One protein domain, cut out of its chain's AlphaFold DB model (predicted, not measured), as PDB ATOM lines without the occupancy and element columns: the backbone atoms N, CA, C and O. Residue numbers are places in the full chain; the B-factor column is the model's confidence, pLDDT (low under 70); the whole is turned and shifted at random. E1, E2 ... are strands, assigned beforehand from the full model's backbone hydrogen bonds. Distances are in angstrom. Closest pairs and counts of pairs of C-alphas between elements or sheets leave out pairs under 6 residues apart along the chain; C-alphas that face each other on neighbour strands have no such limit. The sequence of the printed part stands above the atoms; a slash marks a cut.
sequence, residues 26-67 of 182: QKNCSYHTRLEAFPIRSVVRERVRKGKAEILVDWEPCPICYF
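This is residues 26 to 67 of the 182 residues of the protein "Zinc finger BED domain-containing 1-like protein" of Labeo rohita (UniProt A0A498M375). A long hairpin of two strands, E1 and E2, reaches out from a loose head of loops made by residues 26 to 39 and 60 to 67. The turn of the hairpin, residues 48 to 53, stands free at one end of a rod whose spans are 43 by 16 by 16 A; the loops make the other end. The printed part has 42 residues, with no named helix and two named strands, E1 then E2, in one antiparallel sheet of order E1 - E2. The class is all strand, though under half of the residues, 18 of 42, are in named elements. The whole is only just extended, close to loose, with a radius of gyration of the C-alphas of 13.8 A.

Residues 26 to 39 hold no named element and come before E1, residues 40 to 49. A tight link of 2 residues joins E1 to E2, residues 52 to 59, and the two form a hairpin. They are antiparallel neighbours, with 160 degrees between their N-to-C directions. The C-alphas of Val 43 and Val 57 face each other at 4.4 A. N 44 and O 56 are within hydrogen-bond range at 2.8 A, and so are N 54 and O 47 at 2.7 A. E1 bends by 56 degrees at residue 44.

The printed part begins with C-alpha 26 at (154.485, 149.350, 203.930). E1 runs 22.5 A from C-alpha 40 at (164.838, 137.279, 204.280) to C-alpha 49. E2 runs 21.6 A and ends with C-alpha 59 at (166.003, 138.865, 208.497).

The two C-alphas farthest apart, those of Asn 28 and Lys 50, are 43.0 A apart. The C-alphas of Gln 26 and Phe 67, the first and last printed, are 6.5 A apart. The printed part has no cut. Its mean pLDDT is 71.2, and residues 26 to 40 and 60 to 67 are under 70.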
ATOM      1  N   GLN A  26     153.874 150.483 204.654       59.31
ATOM      2  CA  GLN A  26     154.485 149.350 203.930       59.31
ATOM      3  C   GLN A  26     154.033 149.248 202.465       59.31
ATOM      4  O   GLN A  26     154.874 149.063 201.588       59.31
ATOM      5  N   LYS A  27     152.738 149.467 202.194       58.69
ATOM      6  CA  LYS A  27     152.118 149.358 200.857       58.69
ATOM      7  C   LYS A  27     152.748 150.274 199.794       58.69
ATOM      8  O   LYS A  27     152.685 149.967 198.613       58.69
ATOM      9  N   ASN A  28     153.400 151.362 200.213       57.81
ATOM     10  CA  ASN A  28     154.005 152.361 199.322       57.81
ATOM     11  C   ASN A  28     155.543 152.374 199.420       57.81
ATOM     12  O   ASN A  28     156.193 153.369 199.083       57.81
ATOM     13  N   CYS A  29     156.141 151.314 199.969       62.62
ATOM     14  CA  CYS A  29     157.578 151.225 200.169       62.62
ATOM     15  C   CYS A  29     158.238 150.472 199.010       62.62
ATOM     16  O   CYS A  29     157.980 149.289 198.815       62.62
ATOM     17  N   SER A  30     159.171 151.129 198.313       61.66
ATOM     18  CA  SER A  30     159.964 150.522 197.233       61.66
ATOM     19  C   SER A  30     160.759 149.280 197.663       61.66
ATOM     20  O   SER A  30     161.178 148.494 196.819       61.66
ATOM     21  N   TYR A  31     160.985 149.118 198.972       61.19
ATOM     22  CA  TYR A  31     161.632 147.954 199.578       61.19
ATOM     23  C   TYR A  31     160.700 146.728 199.608       61.19
ATOM     24  O   TYR A  31     161.158 145.612 199.406       61.19
ATOM     25  N   HIS A  32     159.391 146.937 199.793       59.22
ATOM     26  CA  HIS A  32     158.381 145.872 199.785       59.22
ATOM     27  C   HIS A  32     157.865 145.553 198.378       59.22
ATOM     28  O   HIS A  32     157.507 144.419 198.112       59.22
ATOM     29  N   THR A  33     157.884 146.505 197.442       53.19
ATOM     30  CA  THR A  33     157.477 146.244 196.047       53.19
ATOM     31  C   THR A  33     158.520 145.472 195.230       53.19
ATOM     32  O   THR A  33     158.235 145.090 194.103       53.19
ATOM     33  N   ARG A  34     159.745 145.294 195.746       52.00
ATOM     34  CA  ARG A  34     160.817 144.506 195.102       52.00
ATOM     35  C   ARG A  34     160.977 143.101 195.681       52.00
ATOM     36  O   ARG A  34     161.683 142.293 195.092       52.00
ATOM     37  N   LEU A  35     160.380 142.837 196.839       53.03
ATOM     38  CA  LEU A  35     160.489 141.567 197.540       53.03
ATOM     39  C   LEU A  35     159.097 140.944 197.544       53.03
ATOM     40  O   LEU A  35     158.230 141.368 198.298       53.03
ATOM     41  N   GLU A  36     158.885 139.949 196.686       48.62
ATOM     42  CA  GLU A  36     157.631 139.180 196.614       48.62
ATOM     43  C   GLU A  36     157.357 138.361 197.896       48.62
ATOM     44  O   GLU A  36     156.305 137.747 198.019       48.62
ATOM     45  N   ALA A  37     158.283 138.364 198.864       52.91
ATOM     46  CA  ALA A  37     158.203 137.641 200.127       52.91
ATOM     47  C   ALA A  37     158.661 138.509 201.316       52.91
ATOM     48  O   ALA A  37     159.329 139.535 201.156       52.91
ATOM     49  N   PHE A  38     158.338 138.060 202.535       61.12
ATOM     50  CA  PHE A  38     158.916 138.571 203.783       61.12
ATOM     51  C   PHE A  38     160.450 138.718 203.635       61.12
ATOM     52  O   PHE A  38     161.078 137.766 203.168       61.12
ATOM     53  N   PRO A  39     161.069 139.859 204.007       66.69
ATOM     54  CA  PRO A  39     162.444 140.191 203.619       66.69
ATOM     55  C   PRO A  39     163.486 139.338 204.361       66.69
ATOM     56  O   PRO A  39     164.092 139.763 205.343       66.69
ATOM     57  N   ILE A  40     163.696 138.107 203.896       68.06
ATOM     58  CA  ILE A  40     164.838 137.279 204.280       68.06
ATOM     59  C   ILE A  40     166.060 137.844 203.558       68.06
ATOM     60  O   ILE A  40     166.108 137.868 202.330       68.06
ATOM     61  N   ARG A  41     167.050 138.302 204.324       71.94
ATOM     62  CA  ARG A  41     168.301 138.836 203.783       71.94
ATOM     63  C   ARG A  41     169.192 137.717 203.266       71.94
ATOM     64  O   ARG A  41     169.781 137.832 202.197       71.94
ATOM     65  N   SER A  42     169.311 136.642 204.042       76.25
ATOM     66  CA  SER A  42     170.064 135.448 203.659       76.25
ATOM     67  C   SER A  42     169.671 134.249 204.519       76.25
ATOM     68  O   SER A  42     169.173 134.405 205.634       76.25
ATOM     69  N   VAL A  43     169.918 133.038 204.024       82.50
ATOM     70  CA  VAL A  43     169.947 131.842 204.873       82.50
ATOM     71  C   VAL A  43     171.322 131.789 205.538       82.50
ATOM     72  O   VAL A  43     172.332 131.616 204.864       82.50
ATOM     73  N   VAL A  44     171.369 131.948 206.860       88.62
ATOM     74  CA  VAL A  44     172.608 131.885 207.656       88.62
ATOM     75  C   VAL A  44     173.093 130.450 207.766       88.62
ATOM     76  O   VAL A  44     174.294 130.181 207.772       88.62
ATOM     77  N   ARG A  45     172.158 129.510 207.923       89.25
ATOM     78  CA  ARG A  45     172.491 128.103 208.111       89.25
ATOM     79  C   ARG A  45     171.326 127.211 207.737       89.25
ATOM     80  O   ARG A  45     170.211 127.441 208.184       89.25
ATOM     81  N   GLU A  46     171.623 126.138 207.030       90.69
ATOM     82  CA  GLU A  46     170.689 125.046 206.786       90.69
ATOM     83  C   GLU A  46     171.242 123.765 207.414       90.69
ATOM     84  O   GLU A  46     172.455 123.524 207.422       90.69
ATOM     85  N   ARG A  47     170.369 122.955 208.009       90.06
ATOM     86  CA  ARG A  47     170.708 121.621 208.510       90.06
ATOM     87  C   ARG A  47     169.583 120.662 208.183       90.06
ATOM     88  O   ARG A  47     168.432 120.957 208.470       90.06
ATOM     89  N   VAL A  48     169.919 119.475 207.694       89.75
ATOM     90  CA  VAL A  48     168.953 118.383 207.545       89.75
ATOM     91  C   VAL A  48     169.253 117.321 208.594       89.75
ATOM     92  O   VAL A  48     170.364 116.800 208.670       89.75
ATOM     93  N   ARG A  49     168.272 117.003 209.438       83.94
ATOM     94  CA  ARG A  49     168.375 115.968 210.473       83.94
ATOM     95  C   ARG A  49     167.200 115.016 210.371       83.94
ATOM     96  O   ARG A  49     166.058 115.433 210.519       83.94
ATOM     97  N   LYS A  50     167.479 113.724 210.159       86.69
ATOM     98  CA  LYS A  50     166.454 112.664 210.075       86.69
ATOM     99  C   LYS A  50     165.294 113.033 209.128       86.69
ATOM    100  O   LYS A  50     164.131 112.865 209.475       86.69
ATOM    101  N   GLY A  51     165.619 113.612 207.968       84.88
ATOM    102  CA  GLY A  51     164.632 114.054 206.974       84.88
ATOM    103  C   GLY A  51     163.917 115.377 207.279       84.88
ATOM    104  O   GLY A  51     163.037 115.761 206.518       84.88
ATOM    105  N   LYS A  52     164.272 116.093 208.355       81.62
ATOM    106  CA  LYS A  52     163.732 117.425 208.681       81.62
ATOM    107  C   LYS A  52     164.752 118.514 208.371       81.62
ATOM    108  O   LYS A  52     165.894 118.406 208.813       81.62
ATOM    109  N   ALA A  53     164.334 119.551 207.651       84.88
ATOM    110  CA  ALA A  53     165.147 120.733 207.389       84.88
ATOM    111  C   ALA A  53     164.975 121.769 208.513       84.88
ATOM    112  O   ALA A  53     163.861 122.110 208.902       84.88
ATOM    113  N   GLU A  54     166.090 122.266 209.034       87.06
ATOM    114  CA  GLU A  54     166.188 123.389 209.958       87.06
ATOM    115  C   GLU A  54     166.896 124.530 209.223       87.06
ATOM    116  O   GLU A  54     168.054 124.386 208.824       87.06
ATOM    117  N   ILE A  55     166.221 125.667 209.070       85.75
ATOM    118  CA  ILE A  55     166.761 126.834 208.371       85.75
ATOM    119  C   ILE A  55     166.847 127.989 209.367       85.75
ATOM    120  O   ILE A  55     165.853 128.384 209.972       85.75
ATOM    121  N   LEU A  56     168.052 128.522 209.547       85.06
ATOM    122  CA  LEU A  56     168.297 129.780 210.233       85.06
ATOM    123  C   LEU A  56     168.415 130.872 209.178       85.06
ATOM    124  O   LEU A  56     169.303 130.819 208.326       85.06
ATOM    125  N   VAL A  57     167.537 131.862 209.254       83.38
ATOM    126  CA  VAL A  57     167.493 132.988 208.321       83.38
ATOM    127  C   VAL A  57     167.929 134.270 209.017       83.38
ATOM    128  O   VAL A  57     167.552 134.515 210.162       83.38
ATOM    129  N   ASP A  58     168.725 135.076 208.319       79.56
ATOM    130  CA  ASP A  58     168.945 136.474 208.669       79.56
ATOM    131  C   ASP A  58     167.806 137.276 208.053       79.56
ATOM    132  O   ASP A  58     167.510 137.161 206.858       79.56
ATOM    133  N   TRP A  59     167.151 138.068 208.883       77.38
ATOM    134  CA  TRP A  59     166.003 138.865 208.497       77.38
ATOM    135  C   TRP A  59     166.348 140.332 208.669       77.38
ATOM    136  O   TRP A  59     166.772 140.755 209.746       77.38
ATOM    137  N   GLU A  60     166.135 141.116 207.616       68.94
ATOM    138  CA  GLU A  60     166.364 142.553 207.672       68.94
ATOM    139  C   GLU A  60     165.013 143.278 207.733       68.94
ATOM    140  O   GLU A  60     164.266 143.283 206.746       68.94
ATOM    141  N   PRO A  61     164.656 143.896 208.877       68.81
ATOM    142  CA  PRO A  61     163.458 144.715 208.949       68.81
ATOM    143  C   PRO A  61     163.587 145.869 207.964       68.81
ATOM    144  O   PRO A  61     164.594 146.575 207.953       68.81
ATOM    145  N   CYS A  62     162.537 146.132 207.187       67.44
ATOM    146  CA  CYS A  62     162.528 147.305 206.327       67.44
ATOM    147  C   CYS A  62     162.654 148.583 207.196       67.44
ATOM    148  O   CYS A  62     161.778 148.878 208.015       67.44
ATOM    149  N   PRO A  63     163.728 149.382 207.035       63.53
ATOM    150  CA  PRO A  63     164.031 150.474 207.966       63.53
ATOM    151  C   PRO A  63     163.157 151.716 207.732       63.53
ATOM    152  O   PRO A  63     163.111 152.633 208.553       63.53
ATOM    153  N   ILE A  64     162.464 151.760 206.592       62.06
ATOM    154  CA  ILE A  64     161.714 152.923 206.099       62.06
ATOM    155  C   ILE A  64     160.223 152.799 206.417       62.06
ATOM    156  O   ILE A  64     159.504 153.803 206.440       62.06
ATOM    157  N   CYS A  65     159.750 151.581 206.658       61.59
ATOM    158  CA  CYS A  65     158.347 151.301 206.857       61.59
ATOM    159  C   CYS A  65     158.002 151.149 208.338       61.59
ATOM    160  O   CYS A  65     158.816 150.754 209.173       61.59
ATOM    161  N   TYR A  66     156.772 151.514 208.669       62.56
ATOM    162  CA  TYR A  66     156.129 151.111 209.912       62.56
ATOM    163  C   TYR A  66     154.900 150.290 209.547       62.56
ATOM    164  O   TYR A  66     154.357 150.461 208.452       62.56
ATOM    165  N   PHE A  67     154.493 149.396 210.442       61.31
ATOM    166  CA  PHE A  67     153.225 148.700 210.309       61.31
ATOM    167  C   PHE A  67     152.120 149.750 210.513       61.31
ATOM    168  O   PHE A  67     152.042 150.321 211.600       61.31
TER     169      PHE A  67